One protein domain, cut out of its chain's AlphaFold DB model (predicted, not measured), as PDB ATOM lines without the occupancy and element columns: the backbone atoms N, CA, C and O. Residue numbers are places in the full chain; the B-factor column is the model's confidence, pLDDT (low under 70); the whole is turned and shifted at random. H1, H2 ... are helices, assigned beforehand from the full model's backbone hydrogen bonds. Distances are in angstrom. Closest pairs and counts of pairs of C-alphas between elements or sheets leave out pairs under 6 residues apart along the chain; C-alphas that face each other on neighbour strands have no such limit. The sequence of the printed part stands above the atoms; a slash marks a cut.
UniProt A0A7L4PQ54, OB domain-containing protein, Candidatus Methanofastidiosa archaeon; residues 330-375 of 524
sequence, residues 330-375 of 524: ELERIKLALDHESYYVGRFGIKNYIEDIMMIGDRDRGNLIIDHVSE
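What this domain is: This is residues 330 to 375 of the 524 residues of the protein "OB domain-containing protein" of Candidatus Methanofastidiosa archaeon (UniProt A0A7L4PQ54). H1 and H2 form a helical hairpin, and H3 crosses its open end, packing on both helices. The 46 printed residues have three named helices, H1, H2, H3, and no named strand: all helix. The whole is compact, radius of gyration of the C-alphas 9.5 A, spanning 26 by 19 by 15 A.

Where its parts are: Find C-alpha 330 at (173.460, 161.518, 159.472); from there H1, residues 330 to 345, runs 22.1 A. Next come H2, residues 351 to 357, 10.3 A, and H3, residues 363 to 375, 18.2 A, ending at C-alpha 375 (183.621, 152.552, 164.809).

How they stand to each other: H1 and H2 touch, closest C-alphas Ile 334 and Ile 357, 6.3 A, opposite ways at a shallow tilt of 34 degrees, only just short of steep. Residues 333 to 340 of H1 touch residues 369 to 374 of H3, closest C-alphas Ala 337 and Ile 370, 5.5 A, about perpendicular at 79 degrees. H2 and H3 touch, closest C-alphas Asp 356 and Gly 366, 4.4 A, the same way at a steep tilt of 69.7 degrees, only just short of perpendicular. Every O i to N i+4 pair is within hydrogen-bond range in H2 and H3, and 11 of 12 in H1.

The domain as a whole: Look to Glu 330 and Arg 347 for the C-alphas farthest apart, 26.3 A. The printed part has no cut, and both links are tight. Residues 347 and 349 have pLDDT under 70.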
ATOM      1  N   GLU A 330     172.157 160.973 159.869       97.88
ATOM      2  CA  GLU A 330     173.460 161.518 159.472       97.88
ATOM      3  C   GLU A 330     173.896 162.635 160.427       97.88
ATOM      4  O   GLU A 330     175.034 162.633 160.898       97.88
ATOM      5  N   LEU A 331     172.973 163.531 160.792       98.50
ATOM      6  CA  LEU A 331     173.208 164.570 161.796       98.50
ATOM      7  C   LEU A 331     173.566 163.969 163.162       98.50
ATOM      8  O   LEU A 331     174.477 164.463 163.820       98.50
ATOM      9  N   GLU A 332     172.921 162.876 163.580       97.44
ATOM     10  CA  GLU A 332     173.248 162.172 164.827       97.44
ATOM     11  C   GLU A 332     174.675 161.596 164.810       97.44
ATOM     12  O   GLU A 332     175.372 161.647 165.830       97.44
ATOM     13  N   ARG A 333     175.142 161.094 163.657       97.56
ATOM     14  CA  ARG A 333     176.528 160.627 163.481       97.56
ATOM     15  C   ARG A 333     177.527 161.781 163.527       97.56
ATOM     16  O   ARG A 333     178.516 161.681 164.253       97.56
ATOM     17  N   ILE A 334     177.247 162.880 162.818       98.19
ATOM     18  CA  ILE A 334     178.068 164.104 162.846       98.19
ATOM     19  C   ILE A 334     178.188 164.619 164.282       98.19
ATOM     20  O   ILE A 334     179.287 164.817 164.793       98.19
ATOM     21  N   LYS A 335     177.051 164.761 164.965       97.00
ATOM     22  CA  LYS A 335     176.945 165.193 166.359       97.00
ATOM     23  C   LYS A 335     177.765 164.314 167.297       97.00
ATOM     24  O   LYS A 335     178.479 164.819 168.161       97.00
ATOM     25  N   LEU A 336     177.660 162.993 167.154       94.62
ATOM     26  CA  LEU A 336     178.385 162.051 168.002       94.62
ATOM     27  C   LEU A 336     179.902 162.146 167.797       94.62
ATOM     28  O   LEU A 336     180.637 162.122 168.785       94.62
ATOM     29  N   ALA A 337     180.353 162.277 166.549       96.38
ATOM     30  CA  ALA A 337     181.762 162.486 166.241       96.38
ATOM     31  C   ALA A 337     182.262 163.831 166.782       96.38
ATOM     32  O   ALA A 337     183.317 163.895 167.405       96.38
ATOM     33  N   LEU A 338     181.465 164.891 166.635       95.06
ATOM     34  CA  LEU A 338     181.797 166.216 167.141       95.06
ATOM     35  C   LEU A 338     181.949 166.229 168.668       95.06
ATOM     36  O   LEU A 338     182.934 166.750 169.186       95.06
ATOM     37  N   ASP A 339     181.019 165.608 169.393       92.38
ATOM     38  CA  ASP A 339     181.093 165.452 170.851       92.38
ATOM     39  C   ASP A 339     182.323 164.644 171.302       92.38
ATOM     40  O   ASP A 339     182.886 164.903 172.365       92.38
ATOM     41  N   HIS A 340     182.701 163.620 170.532       93.44
ATOM     42  CA  HIS A 340     183.864 162.784 170.824       93.44
ATOM     43  C   HIS A 340     185.158 163.568 170.653       93.44
ATOM     44  O   HIS A 340     185.962 163.657 171.578       93.44
ATOM     45  N   GLU A 341     185.334 164.182 169.488       93.12
ATOM     46  CA  GLU A 341     186.556 164.898 169.156       93.12
ATOM     47  C   GLU A 341     186.728 166.154 170.009       93.12
ATOM     48  O   GLU A 341     187.809 166.401 170.545       93.12
ATOM     49  N   SER A 342     185.656 166.920 170.228       90.00
ATOM     50  CA  SER A 342     185.697 168.115 171.083       90.00
ATOM     51  C   SER A 342     186.098 167.813 172.527       90.00
ATOM     52  O   SER A 342     186.746 168.644 173.171       90.00
ATOM     53  N   TYR A 343     185.781 166.616 173.028       88.31
ATOM     54  CA  TYR A 343     186.190 166.176 174.358       88.31
ATOM     55  C   TYR A 343     187.721 166.080 174.491       88.31
ATOM     56  O   TYR A 343     188.264 166.473 175.523       88.31
ATOM     57  N   TYR A 344     188.424 165.624 173.448       88.56
ATOM     58  CA  TYR A 344     189.891 165.523 173.441       88.56
ATOM     59  C   TYR A 344     190.585 166.804 172.974       88.56
ATOM     60  O   TYR A 344     191.645 167.158 173.492       88.56
ATOM     61  N   VAL A 345     189.986 167.526 172.022       85.25
ATOM     62  CA  VAL A 345     190.473 168.842 171.584       85.25
ATOM     63  C   VAL A 345     190.494 169.816 172.762       85.25
ATOM     64  O   VAL A 345     191.405 170.638 172.866       85.25
ATOM     65  N   GLY A 346     189.532 169.719 173.684       78.25
ATOM     66  CA  GLY A 346     189.498 170.538 174.890       78.25
ATOM     67  C   GLY A 346     189.570 172.027 174.547       78.25
ATOM     68  O   GLY A 346     188.663 172.568 173.930       78.25
ATOM     69  N   ARG A 347     190.665 172.702 174.925       69.44
ATOM     70  CA  ARG A 347     190.873 174.140 174.649       69.44
ATOM     71  C   ARG A 347     191.754 174.428 173.417       69.44
ATOM     72  O   ARG A 347     192.095 175.590 173.179       69.44
ATOM     73  N   PHE A 348     192.149 173.412 172.642       72.44
ATOM     74  CA  PHE A 348     192.955 173.592 171.430       72.44
ATOM     75  C   PHE A 348     192.130 174.181 170.273       72.44
ATOM     76  O   PHE A 348     190.965 173.861 170.073       72.44
ATOM     77  N   GLY A 349     192.751 175.056 169.476       67.69
ATOM     78  CA  GLY A 349     192.099 175.759 168.366       67.69
ATOM     79  C   GLY A 349     192.205 175.030 167.025       67.69
ATOM     80  O   GLY A 349     192.719 175.612 166.070       67.69
ATOM     81  N   ILE A 350     191.760 173.773 166.932       83.62
ATOM     82  CA  ILE A 350     191.859 172.980 165.689       83.62
ATOM     83  C   ILE A 350     190.649 173.247 164.776       83.62
ATOM     84  O   ILE A 350     189.788 172.393 164.590       83.62
ATOM     85  N   LYS A 351     190.572 174.466 164.222       85.94
ATOM     86  CA  LYS A 351     189.391 174.958 163.482       85.94
ATOM     87  C   LYS A 351     188.985 174.052 162.318       85.94
ATOM     88  O   LYS A 351     187.891 173.505 162.342       85.94
ATOM     89  N   ASN A 352     189.887 173.841 161.355       91.06
ATOM     90  CA  ASN A 352     189.574 173.099 160.129       91.06
ATOM     91  C   ASN A 352     189.085 171.672 160.418       91.06
ATOM     92  O   ASN A 352     188.141 171.226 159.790       91.06
ATOM     93  N   TYR A 353     189.674 170.999 161.411       93.50
ATOM     94  CA  TYR A 353     189.287 169.638 161.789       93.50
ATOM     95  C   TYR A 353     187.830 169.557 162.261       93.50
ATOM     96  O   TYR A 353     187.077 168.690 161.829       93.50
ATOM     97  N   ILE A 354     187.412 170.503 163.108       94.94
ATOM     98  CA  ILE A 354     186.025 170.592 163.574       94.94
ATOM     99  C   ILE A 354     185.078 170.962 162.423       94.94
ATOM    100  O   ILE A 354     183.992 170.401 162.312       94.94
ATOM    101  N   GLU A 355     185.494 171.874 161.544       96.00
ATOM    102  CA  GLU A 355     184.710 172.286 160.373       96.00
ATOM    103  C   GLU A 355     184.486 171.139 159.372       96.00
ATOM    104  O   GLU A 355     183.405 171.038 158.787       96.00
ATOM    105  N   ASP A 356     185.474 170.256 159.200       97.56
ATOM    106  CA  ASP A 356     185.340 169.051 158.376       97.56
ATOM    107  C   ASP A 356     184.292 168.098 158.961       97.56
ATOM    108  O   ASP A 356     183.398 167.657 158.243       97.56
ATOM    109  N   ILE A 357     184.352 167.828 160.273       97.50
ATOM    110  CA  ILE A 357     183.363 166.988 160.973       97.50
ATOM    111  C   ILE A 357     181.962 167.585 160.826       97.50
ATOM    112  O   ILE A 357     181.007 166.867 160.550       97.50
ATOM    113  N   MET A 358     181.840 168.908 160.951       97.50
ATOM    114  CA  MET A 358     180.580 169.635 160.786       97.50
ATOM    115  C   MET A 358     180.077 169.713 159.337       97.50
ATOM    116  O   MET A 358     179.047 170.338 159.106       97.50
ATOM    117  N   MET A 359     180.759 169.115 158.355       97.88
ATOM    118  CA  MET A 359     180.375 169.130 156.933       97.88
ATOM    119  C   MET A 359     180.334 170.514 156.270       97.88
ATOM    120  O   MET A 359     179.682 170.693 155.234       97.88
ATOM    121  N   ILE A 360     181.059 171.480 156.839       97.00
ATOM    122  CA  ILE A 360     181.232 172.828 156.272       97.00
ATOM    123  C   ILE A 360     182.645 173.075 155.725       97.00
ATOM    124  O   ILE A 360     182.858 174.048 155.006       97.00
ATOM    125  N   GLY A 361     183.604 172.211 156.077       95.62
ATOM    126  CA  GLY A 361     184.948 172.149 155.506       95.62
ATOM    127  C   GLY A 361     185.047 171.135 154.362       95.62
ATOM    128  O   GLY A 361     184.212 171.099 153.457       95.62
ATOM    129  N   ASP A 362     186.076 170.290 154.405       97.06
ATOM    130  CA  ASP A 362     186.250 169.172 153.477       97.06
ATOM    131  C   ASP A 362     185.339 168.004 153.883       97.06
ATOM    132  O   ASP A 362     185.569 167.330 154.891       97.06
ATOM    133  N   ARG A 363     184.288 167.771 153.088       96.31
ATOM    134  CA  ARG A 363     183.269 166.748 153.368       96.31
ATOM    135  C   ARG A 363     183.797 165.321 153.249       96.31
ATOM    136  O   ARG A 363     183.376 164.463 154.021       96.31
ATOM    137  N   ASP A 364     184.717 165.054 152.326       97.50
ATOM    138  CA  ASP A 364     185.270 163.707 152.146       97.50
ATOM    139  C   ASP A 364     186.124 163.334 153.357       97.50
ATOM    140  O   ASP A 364     185.967 162.260 153.945       97.50
ATOM    141  N   ARG A 365     186.970 164.269 153.802       97.31
ATOM    142  CA  ARG A 365     187.739 164.115 155.039       97.31
ATOM    143  C   ARG A 365     186.833 164.026 156.266       97.31
ATOM    144  O   ARG A 365     187.077 163.180 157.125       97.31
ATOM    145  N   GLY A 366     185.792 164.854 156.337       97.44
ATOM    146  CA  GLY A 366     184.788 164.810 157.399       97.44
ATOM    147  C   GLY A 366     184.147 163.430 157.536       97.44
ATOM    148  O   GLY A 366     184.095 162.882 158.635       97.44
ATOM    149  N   ASN A 367     183.728 162.828 156.419       97.81
ATOM    150  CA  ASN A 367     183.110 161.501 156.410       97.81
ATOM    151  C   ASN A 367     184.072 160.419 156.914       97.81
ATOM    152  O   ASN A 367     183.693 159.617 157.763       97.81
ATOM    153  N   LEU A 368     185.336 160.449 156.475       97.94
ATOM    154  CA  LEU A 368     186.363 159.517 156.956       97.94
ATOM    155  C   LEU A 368     186.580 159.619 158.473       97.94
ATOM    156  O   LEU A 368     186.729 158.596 159.143       97.94
ATOM    157  N   ILE A 369     186.584 160.839 159.021       97.12
ATOM    158  CA  ILE A 369     186.701 161.060 160.469       97.12
ATOM    159  C   ILE A 369     185.473 160.491 161.188       97.12
ATOM    160  O   ILE A 369     185.622 159.727 162.139       97.12
ATOM    161  N   ILE A 370     184.264 160.818 160.725       97.94
ATOM    162  CA  ILE A 370     183.016 160.354 161.346       97.94
ATOM    163  C   ILE A 370     182.920 158.831 161.335       97.94
ATOM    164  O   ILE A 370     182.523 158.247 162.343       97.94
ATOM    165  N   ASP A 371     183.279 158.182 160.228       97.44
ATOM    166  CA  ASP A 371     183.283 156.723 160.116       97.44
ATOM    167  C   ASP A 371     184.252 156.103 161.130       97.44
ATOM    168  O   ASP A 371     183.862 155.218 161.896       97.44
ATOM    169  N   HIS A 372     185.481 156.626 161.211       96.88
ATOM    170  CA  HIS A 372     186.488 156.143 162.155       96.88
ATOM    171  C   HIS A 372     186.040 156.291 163.615       96.88
ATOM    172  O   HIS A 372     186.097 155.333 164.389       96.88
ATOM    173  N   VAL A 373     185.541 157.474 163.975       95.88
ATOM    174  CA  VAL A 373     185.076 157.782 165.331       95.88
ATOM    175  C   VAL A 373     183.840 156.956 165.691       95.88
ATOM    176  O   VAL A 373     183.734 156.453 166.810       95.88
ATOM    177  N   SER A 374     182.919 156.753 164.746       94.50
ATOM    178  CA  SER A 374     181.745 155.896 164.956       94.50
ATOM    179  C   SER A 374     182.168 154.466 165.304       94.50
ATOM    180  O   SER A 374     181.707 153.911 166.304       94.50
ATOM    181  N   GLU A 375     183.094 153.889 164.532       94.56
ATOM    182  CA  GLU A 375     183.621 152.552 164.809       94.56
ATOM    183  C   GLU A 375     184.331 152.458 166.166       94.56
ATOM    184  O   GLU A 375     184.187 151.455 166.873       94.56
TER     185      GLU A 375